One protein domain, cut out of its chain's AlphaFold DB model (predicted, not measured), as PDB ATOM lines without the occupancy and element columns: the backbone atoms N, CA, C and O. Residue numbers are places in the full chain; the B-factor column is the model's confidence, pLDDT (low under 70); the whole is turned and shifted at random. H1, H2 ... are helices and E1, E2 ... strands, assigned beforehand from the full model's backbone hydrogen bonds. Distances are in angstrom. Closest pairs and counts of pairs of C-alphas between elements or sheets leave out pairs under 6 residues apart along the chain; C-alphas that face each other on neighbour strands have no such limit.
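Overview. This is residues 765 to 821 of the 823 residues of an uncharacterized protein of Candidatus Poribacteria bacterium (UniProt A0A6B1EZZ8). This domain has little regular structure: the short hairpin E1-E2 with the small helix H1 over one face, and long loops at both ends of the hairpin. Residues 807 to 812 stick out from one loop. The printed part has 57 residues, only 15 in named elements, in order H1, E1, E2; the two strands are antiparallel and the class is mixed. It is only just compact, close to loose, with a radius of gyration of the C-alphas of 12.0 A, and elongated, 36 by 21 by 20 A.

Arrangement. Look first at E1, residues 800 to 803, and E2, residues 817 to 820, a hairpin at 148 degrees; N 802 and O 818 are 3.0 A apart, within hydrogen-bond range. The closest C-alphas of H1, residues 765 to 771, and E2 are those of Leu 768 and Ala 819, 6.4 A apart. Every O i to N i+4 pair in H1 is within hydrogen-bond range.

Along the chain. Find C-alpha 800 at (-19.330, -36.234, -17.616); E1 runs 9.8 A from there. E2 runs 9.4 A to C-alpha 820 at (-19.253, -33.557, -22.030). H1 spans 10.2 A.

Size, cuts and confidence. The C-alphas farthest apart, Arg 793 and Tyr 808, lie 37.4 A apart. The printed part has no cut, and both links are long. Confidence is under 70 at residues 793 to 794 and 806 to 812.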
ATOM      1  N   LYS A 765     -27.688 -37.803 -15.622       81.62
ATOM      2  CA  LYS A 765     -27.107 -38.640 -16.687       81.62
ATOM      3  C   LYS A 765     -28.181 -39.356 -17.504       81.62
ATOM      4  O   LYS A 765     -28.051 -39.461 -18.722       81.62
ATOM      5  N   THR A 766     -29.265 -39.784 -16.864       82.50
ATOM      6  CA  THR A 766     -30.399 -40.407 -17.560       82.50
ATOM      7  C   THR A 766     -31.071 -39.404 -18.496       82.50
ATOM      8  O   THR A 766     -31.210 -39.681 -19.686       82.50
ATOM      9  N   TRP A 767     -31.395 -38.206 -17.998       81.88
ATOM     10  CA  TRP A 767     -32.049 -37.160 -18.793       81.88
ATOM     11  C   TRP A 767     -31.205 -36.725 -20.004       81.88
ATOM     12  O   TRP A 767     -31.715 -36.638 -21.122       81.88
ATOM     13  N   LEU A 768     -29.896 -36.530 -19.804       83.81
ATOM     14  CA  LEU A 768     -28.968 -36.157 -20.874       83.81
ATOM     15  C   LEU A 768     -28.829 -37.248 -21.941       83.81
ATOM     16  O   LEU A 768     -28.815 -36.938 -23.129       83.81
ATOM     17  N   SER A 769     -28.769 -38.521 -21.540       81.19
ATOM     18  CA  SER A 769     -28.681 -39.633 -22.495       81.19
ATOM     19  C   SER A 769     -29.912 -39.733 -23.401       81.19
ATOM     20  O   SER A 769     -29.776 -40.034 -24.581       81.19
ATOM     21  N   THR A 770     -31.105 -39.413 -22.885       80.44
ATOM     22  CA  THR A 770     -32.348 -39.435 -23.668       80.44
ATOM     23  C   THR A 770     -32.438 -38.277 -24.661       80.44
ATOM     24  O   THR A 770     -32.954 -38.458 -25.756       80.44
ATOM     25  N   HIS A 771     -31.956 -37.088 -24.294       76.56
ATOM     26  CA  HIS A 771     -32.118 -35.887 -25.120       76.56
ATOM     27  C   HIS A 771     -30.954 -35.590 -26.070       76.56
ATOM     28  O   HIS A 771     -31.148 -34.847 -27.030       76.56
ATOM     29  N   TYR A 772     -29.765 -36.140 -25.813       78.38
ATOM     30  CA  TYR A 772     -28.544 -35.839 -26.577       78.38
ATOM     31  C   TYR A 772     -27.922 -37.063 -27.254       78.38
ATOM     32  O   TYR A 772     -26.755 -37.036 -27.652       78.38
ATOM     33  N   THR A 773     -28.721 -38.116 -27.416       82.25
ATOM     34  CA  THR A 773     -28.464 -39.194 -28.372       82.25
ATOM     35  C   THR A 773     -29.269 -38.894 -29.635       82.25
ATOM     36  O   THR A 773     -30.453 -38.575 -29.544       82.25
ATOM     37  N   ASN A 774     -28.615 -38.901 -30.796       77.75
ATOM     38  CA  ASN A 774     -29.263 -38.633 -32.081       77.75
ATOM     39  C   ASN A 774     -30.037 -39.865 -32.599       77.75
ATOM     40  O   ASN A 774     -29.978 -40.942 -32.009       77.75
ATOM     41  N   ASP A 775     -30.737 -39.711 -33.727       76.31
ATOM     42  CA  ASP A 775     -31.550 -40.778 -34.337       76.31
ATOM     43  C   ASP A 775     -30.726 -41.998 -34.815       76.31
ATOM     44  O   ASP A 775     -31.298 -43.052 -35.091       76.31
ATOM     45  N   ASP A 776     -29.394 -41.870 -34.884       76.06
ATOM     46  CA  ASP A 776     -28.441 -42.934 -35.227       76.06
ATOM     47  C   ASP A 776     -27.838 -43.622 -33.973       76.06
ATOM     48  O   ASP A 776     -26.818 -44.308 -34.064       76.06
ATOM     49  N   ASP A 777     -28.439 -43.436 -32.788       78.12
ATOM     50  CA  ASP A 777     -27.962 -43.936 -31.485       78.12
ATOM     51  C   ASP A 777     -26.533 -43.462 -31.116       78.12
ATOM     52  O   ASP A 777     -25.774 -44.122 -30.389       78.12
ATOM     53  N   GLN A 778     -26.138 -42.278 -31.595       81.75
ATOM     54  CA  GLN A 778     -24.875 -41.627 -31.246       81.75
ATOM     55  C   GLN A 778     -25.083 -40.498 -30.244       81.75
ATOM     56  O   GLN A 778     -25.793 -39.527 -30.503       81.75
ATOM     57  N   MET A 779     -24.421 -40.608 -29.092       83.31
ATOM     58  CA  MET A 779     -24.406 -39.540 -28.102       83.31
ATOM     59  C   MET A 779     -23.312 -38.535 -28.449       83.31
ATOM     60  O   MET A 779     -22.154 -38.916 -28.629       83.31
ATOM     61  N   VAL A 780     -23.676 -37.258 -28.537       82.56
ATOM     62  CA  VAL A 780     -22.784 -36.193 -29.017       82.56
ATOM     63  C   VAL A 780     -22.375 -35.280 -27.863       82.56
ATOM     64  O   VAL A 780     -23.205 -34.871 -27.050       82.56
ATOM     65  N   CYS A 781     -21.091 -34.929 -27.795       85.31
ATOM     66  CA  CYS A 781     -20.598 -33.939 -26.841       85.31
ATOM     67  C   CYS A 781     -21.113 -32.542 -27.191       85.31
ATOM     68  O   CYS A 781     -20.908 -32.044 -28.296       85.31
ATOM     69  N   GLN A 782     -21.727 -31.863 -26.223       82.81
ATOM     70  CA  GLN A 782     -22.357 -30.562 -26.464       82.81
ATOM     71  C   GLN A 782     -21.356 -29.410 -26.675       82.81
ATOM     72  O   GLN A 782     -21.764 -28.333 -27.108       82.81
ATOM     73  N   ILE A 783     -20.064 -29.624 -26.393       83.25
ATOM     74  CA  ILE A 783     -18.997 -28.636 -26.628       83.25
ATOM     75  C   ILE A 783     -18.234 -28.930 -27.918       83.25
ATOM     76  O   ILE A 783     -18.168 -28.059 -28.784       83.25
ATOM     77  N   CYS A 784     -17.650 -30.126 -28.064       82.19
ATOM     78  CA  CYS A 784     -16.845 -30.434 -29.251       82.19
ATOM     79  C   CYS A 784     -17.676 -30.895 -30.456       82.19
ATOM     80  O   CYS A 784     -17.150 -30.909 -31.561       82.19
ATOM     81  N   GLN A 785     -18.960 -31.218 -30.262       81.06
ATOM     82  CA  GLN A 785     -19.892 -31.673 -31.305       81.06
ATOM     83  C   GLN A 785     -19.486 -32.981 -32.005       81.06
ATOM     84  O   GLN A 785     -19.991 -33.292 -33.082       81.06
ATOM     85  N   GLU A 786     -18.615 -33.770 -31.379       79.94
ATOM     86  CA  GLU A 786     -18.205 -35.097 -31.850       79.94
ATOM     87  C   GLU A 786     -18.912 -36.217 -31.061       79.94
ATOM     88  O   GLU A 786     -19.409 -35.991 -29.950       79.94
ATOM     89  N   GLU A 787     -18.972 -37.429 -31.634       85.25
ATOM     90  CA  GLU A 787     -19.480 -38.627 -30.940       85.25
ATOM     91  C   GLU A 787     -18.637 -38.905 -29.684       85.25
ATOM     92  O   GLU A 787     -17.407 -38.832 -29.707       85.25
ATOM     93  N   MET A 788     -19.303 -39.245 -28.581       84.81
ATOM     94  CA  MET A 788     -18.644 -39.550 -27.314       84.81
ATOM     95  C   MET A 788     -17.672 -40.744 -27.454       84.81
ATOM     96  O   MET A 788     -18.068 -41.814 -27.922       84.81
ATOM     97  N   PRO A 789     -16.411 -40.616 -26.992       78.19
ATOM     98  CA  PRO A 789     -15.332 -41.541 -27.355       78.19
ATOM     99  C   PRO A 789     -15.382 -42.905 -26.651       78.19
ATOM    100  O   PRO A 789     -14.725 -43.851 -27.090       78.19
ATOM    101  N   PHE A 790     -16.134 -43.034 -25.553       80.31
ATOM    102  CA  PHE A 790     -16.118 -44.227 -24.705       80.31
ATOM    103  C   PHE A 790     -17.522 -44.814 -24.517       80.31
ATOM    104  O   PHE A 790     -18.458 -44.108 -24.146       80.31
ATOM    105  N   LYS A 791     -17.652 -46.136 -24.708       82.75
ATOM    106  CA  LYS A 791     -18.866 -46.924 -24.430       82.75
ATOM    107  C   LYS A 791     -18.588 -47.965 -23.350       82.75
ATOM    108  O   LYS A 791     -17.552 -48.632 -23.360       82.75
ATOM    109  N   TYR A 792     -19.531 -48.141 -22.433       74.38
ATOM    110  CA  TYR A 792     -19.527 -49.253 -21.490       74.38
ATOM    111  C   TYR A 792     -19.774 -50.582 -22.215       74.38
ATOM    112  O   TYR A 792     -20.361 -50.622 -23.293       74.38
ATOM    113  N   ARG A 793     -19.404 -51.706 -21.581       60.59
ATOM    114  CA  ARG A 793     -19.612 -53.062 -22.136       60.59
ATOM    115  C   ARG A 793     -21.081 -53.395 -22.468       60.59
ATOM    116  O   ARG A 793     -21.317 -54.357 -23.184       60.59
ATOM    117  N   GLY A 794     -22.041 -52.611 -21.966       61.28
ATOM    118  CA  GLY A 794     -23.476 -52.717 -22.262       61.28
ATOM    119  C   GLY A 794     -24.003 -51.766 -23.348       61.28
ATOM    120  O   GLY A 794     -25.212 -51.652 -23.479       61.28
ATOM    121  N   GLY A 795     -23.138 -51.058 -24.087       71.31
ATOM    122  CA  GLY A 795     -23.523 -50.193 -25.216       71.31
ATOM    123  C   GLY A 795     -23.754 -48.714 -24.879       71.31
ATOM    124  O   GLY A 795     -23.616 -47.873 -25.759       71.31
ATOM    125  N   ASN A 796     -24.015 -48.372 -23.613       76.69
ATOM    126  CA  ASN A 796     -24.229 -46.983 -23.180       76.69
ATOM    127  C   ASN A 796     -22.934 -46.155 -23.207       76.69
ATOM    128  O   ASN A 796     -21.876 -46.654 -22.815       76.69
ATOM    129  N   TYR A 797     -23.018 -44.879 -23.589       82.50
ATOM    130  CA  TYR A 797     -21.866 -43.971 -23.592       82.50
ATOM    131  C   TYR A 797     -21.451 -43.545 -22.180       82.50
ATOM    132  O   TYR A 797     -22.282 -43.348 -21.291       82.50
ATOM    133  N   TYR A 798     -20.144 -43.381 -21.986       83.44
ATOM    134  CA  TYR A 798     -19.570 -42.736 -20.814       83.44
ATOM    135  C   TYR A 798     -19.328 -41.253 -21.092       83.44
ATOM    136  O   TYR A 798     -18.683 -40.902 -22.077       83.44
ATOM    137  N   PHE A 799     -19.831 -40.397 -20.204       87.12
ATOM    138  CA  PHE A 799     -19.679 -38.949 -20.282       87.12
ATOM    139  C   PHE A 799     -19.765 -38.305 -18.890       87.12
ATOM    140  O   PHE A 799     -20.326 -38.887 -17.940       87.12
ATOM    141  N   ASP A 800     -19.243 -37.084 -18.797       85.94
ATOM    142  CA  ASP A 800     -19.330 -36.234 -17.616       85.94
ATOM    143  C   ASP A 800     -20.534 -35.296 -17.721       85.94
ATOM    144  O   ASP A 800     -20.726 -34.600 -18.717       85.94
ATOM    145  N   ALA A 801     -21.374 -35.306 -16.682       87.19
ATOM    146  CA  ALA A 801     -22.529 -34.425 -16.566       87.19
ATOM    147  C   ALA A 801     -22.141 -33.214 -15.710       87.19
ATOM    148  O   ALA A 801     -21.991 -33.340 -14.493       87.19
ATOM    149  N   VAL A 802     -21.961 -32.057 -16.344       84.50
ATOM    150  CA  VAL A 802     -21.440 -30.845 -15.692       84.50
ATOM    151  C   VAL A 802     -22.539 -29.791 -15.565       84.50
ATOM    152  O   VAL A 802     -23.160 -29.415 -16.554       84.50
ATOM    153  N   GLU A 803     -22.783 -29.310 -14.344       85.69
ATOM    154  CA  GLU A 803     -23.777 -28.269 -14.033       85.69
ATOM    155  C   GLU A 803     -23.206 -26.874 -14.341       85.69
ATOM    156  O   GLU A 803     -22.293 -26.412 -13.656       85.69
ATOM    157  N   MET A 804     -23.734 -26.188 -15.359       77.69
ATOM    158  CA  MET A 804     -23.132 -24.942 -15.867       77.69
ATOM    159  C   MET A 804     -23.691 -23.654 -15.247       77.69
ATOM    160  O   MET A 804     -23.012 -22.631 -15.249       77.69
ATOM    161  N   LEU A 805     -24.922 -23.669 -14.723       72.19
ATOM    162  CA  LEU A 805     -25.642 -22.455 -14.289       72.19
ATOM    163  C   LEU A 805     -25.830 -22.343 -12.768       72.19
ATOM    164  O   LEU A 805     -26.703 -21.609 -12.303       72.19
ATOM    165  N   LYS A 806     -24.973 -23.017 -11.992       68.31
ATOM    166  CA  LYS A 806     -25.059 -23.129 -10.525       68.31
ATOM    167  C   LYS A 806     -25.153 -21.786  -9.779       68.31
ATOM    168  O   LYS A 806     -25.700 -21.735  -8.683       68.31
ATOM    169  N   GLU A 807     -24.625 -20.705 -10.352       63.34
ATOM    170  CA  GLU A 807     -24.626 -19.364  -9.743       63.34
ATOM    171  C   GLU A 807     -25.822 -18.487 -10.162       63.34
ATOM    172  O   GLU A 807     -26.074 -17.461  -9.534       63.34
ATOM    173  N   TYR A 808     -26.583 -18.883 -11.189       60.53
ATOM    174  CA  TYR A 808     -27.640 -18.061 -11.798       60.53
ATOM    175  C   TYR A 808     -29.046 -18.652 -11.649       60.53
ATOM    176  O   TYR A 808     -30.034 -17.927 -11.768       60.53
ATOM    177  N   PHE A 809     -29.152 -19.952 -11.364       63.06
ATOM    178  CA  PHE A 809     -30.418 -20.638 -11.131       63.06
ATOM    179  C   PHE A 809     -30.441 -21.280  -9.743       63.06
ATOM    180  O   PHE A 809     -29.561 -22.044  -9.371       63.06
ATOM    181  N   THR A 810     -31.490 -20.990  -8.974       61.62
ATOM    182  CA  THR A 810     -31.677 -21.499  -7.603       61.62
ATOM    183  C   THR A 810     -32.537 -22.766  -7.534       61.62
ATOM    184  O   THR A 810     -32.858 -23.231  -6.443       61.62
ATOM    185  N   LYS A 811     -32.944 -23.317  -8.686       69.19
ATOM    186  CA  LYS A 811     -33.826 -24.489  -8.789       69.19
ATOM    187  C   LYS A 811     -33.076 -25.694  -9.348       69.19
ATOM    188  O   LYS A 811     -32.340 -25.555 -10.320       69.19
ATOM    189  N   GLU A 812     -33.343 -26.864  -8.776       69.06
ATOM    190  CA  GLU A 812     -32.909 -28.168  -9.286       69.06
ATOM    191  C   GLU A 812     -33.626 -28.460 -10.617       69.06
ATOM    192  O   GLU A 812     -34.837 -28.677 -10.633       69.06
ATOM    193  N   TYR A 813     -32.915 -28.390 -11.745       74.81
ATOM    194  CA  TYR A 813     -33.489 -28.644 -13.070       74.81
ATOM    195  C   TYR A 813     -32.447 -29.272 -13.998       74.81
ATOM    196  O   TYR A 813     -31.348 -28.744 -14.160       74.81
ATOM    197  N   GLU A 814     -32.795 -30.394 -14.622       76.69
ATOM    198  CA  GLU A 814     -31.877 -31.271 -15.355       76.69
ATOM    199  C   GLU A 814     -31.305 -30.610 -16.617       76.69
ATOM    200  O   GLU A 814     -30.161 -30.869 -16.985       76.69
ATOM    201  N   ALA A 815     -32.038 -29.673 -17.226       73.94
ATOM    202  CA  ALA A 815     -31.573 -28.937 -18.404       73.94
ATOM    203  C   ALA A 815     -30.403 -27.969 -18.127       73.94
ATOM    204  O   ALA A 815     -29.902 -27.339 -19.055       73.94
ATOM    205  N   GLN A 816     -29.976 -27.812 -16.867       81.81
ATOM    206  CA  GLN A 816     -28.798 -27.013 -16.499       81.81
ATOM    207  C   GLN A 816     -27.479 -27.798 -16.598       81.81
ATOM    208  O   GLN A 816     -26.402 -27.215 -16.439       81.81
ATOM    209  N   PHE A 817     -27.560 -29.108 -16.835       84.69
ATOM    210  CA  PHE A 817     -26.405 -29.976 -17.017       84.69
ATOM    211  C   PHE A 817     -26.054 -30.100 -18.502       84.69
ATOM    212  O   PHE A 817     -26.935 -30.084 -19.358       84.69
ATOM    213  N   LEU A 818     -24.763 -30.250 -18.798       85.38
ATOM    214  CA  LEU A 818     -24.253 -30.581 -20.127       85.38
ATOM    215  C   LEU A 818     -23.589 -31.957 -20.119       85.38
ATOM    216  O   LEU A 818     -22.898 -32.299 -19.160       85.38
ATOM    217  N   ALA A 819     -23.763 -32.714 -21.202       87.69
ATOM    218  CA  ALA A 819     -23.029 -33.944 -21.472       87.69
ATOM    219  C   ALA A 819     -21.720 -33.636 -22.209       87.69
ATOM    220  O   ALA A 819     -21.733 -33.227 -23.376       87.69
ATOM    221  N   LEU A 820     -20.594 -33.847 -21.526       84.75
ATOM    222  CA  LEU A 820     -19.253 -33.557 -22.030       84.75
ATOM    223  C   LEU A 820     -18.405 -34.825 -22.132       84.75
ATOM    224  O   LEU A 820     -18.573 -35.769 -21.354       84.75
ATOM    225  N   CYS A 821     -17.481 -34.841 -23.093       82.81
ATOM    226  CA  CYS A 821     -16.460 -35.876 -23.141       82.81
ATOM    227  C   CYS A 821     -15.559 -35.772 -21.889       82.81
ATOM    228  O   CYS A 821     -15.236 -34.655 -21.479       82.81
TER     229      CYS A 821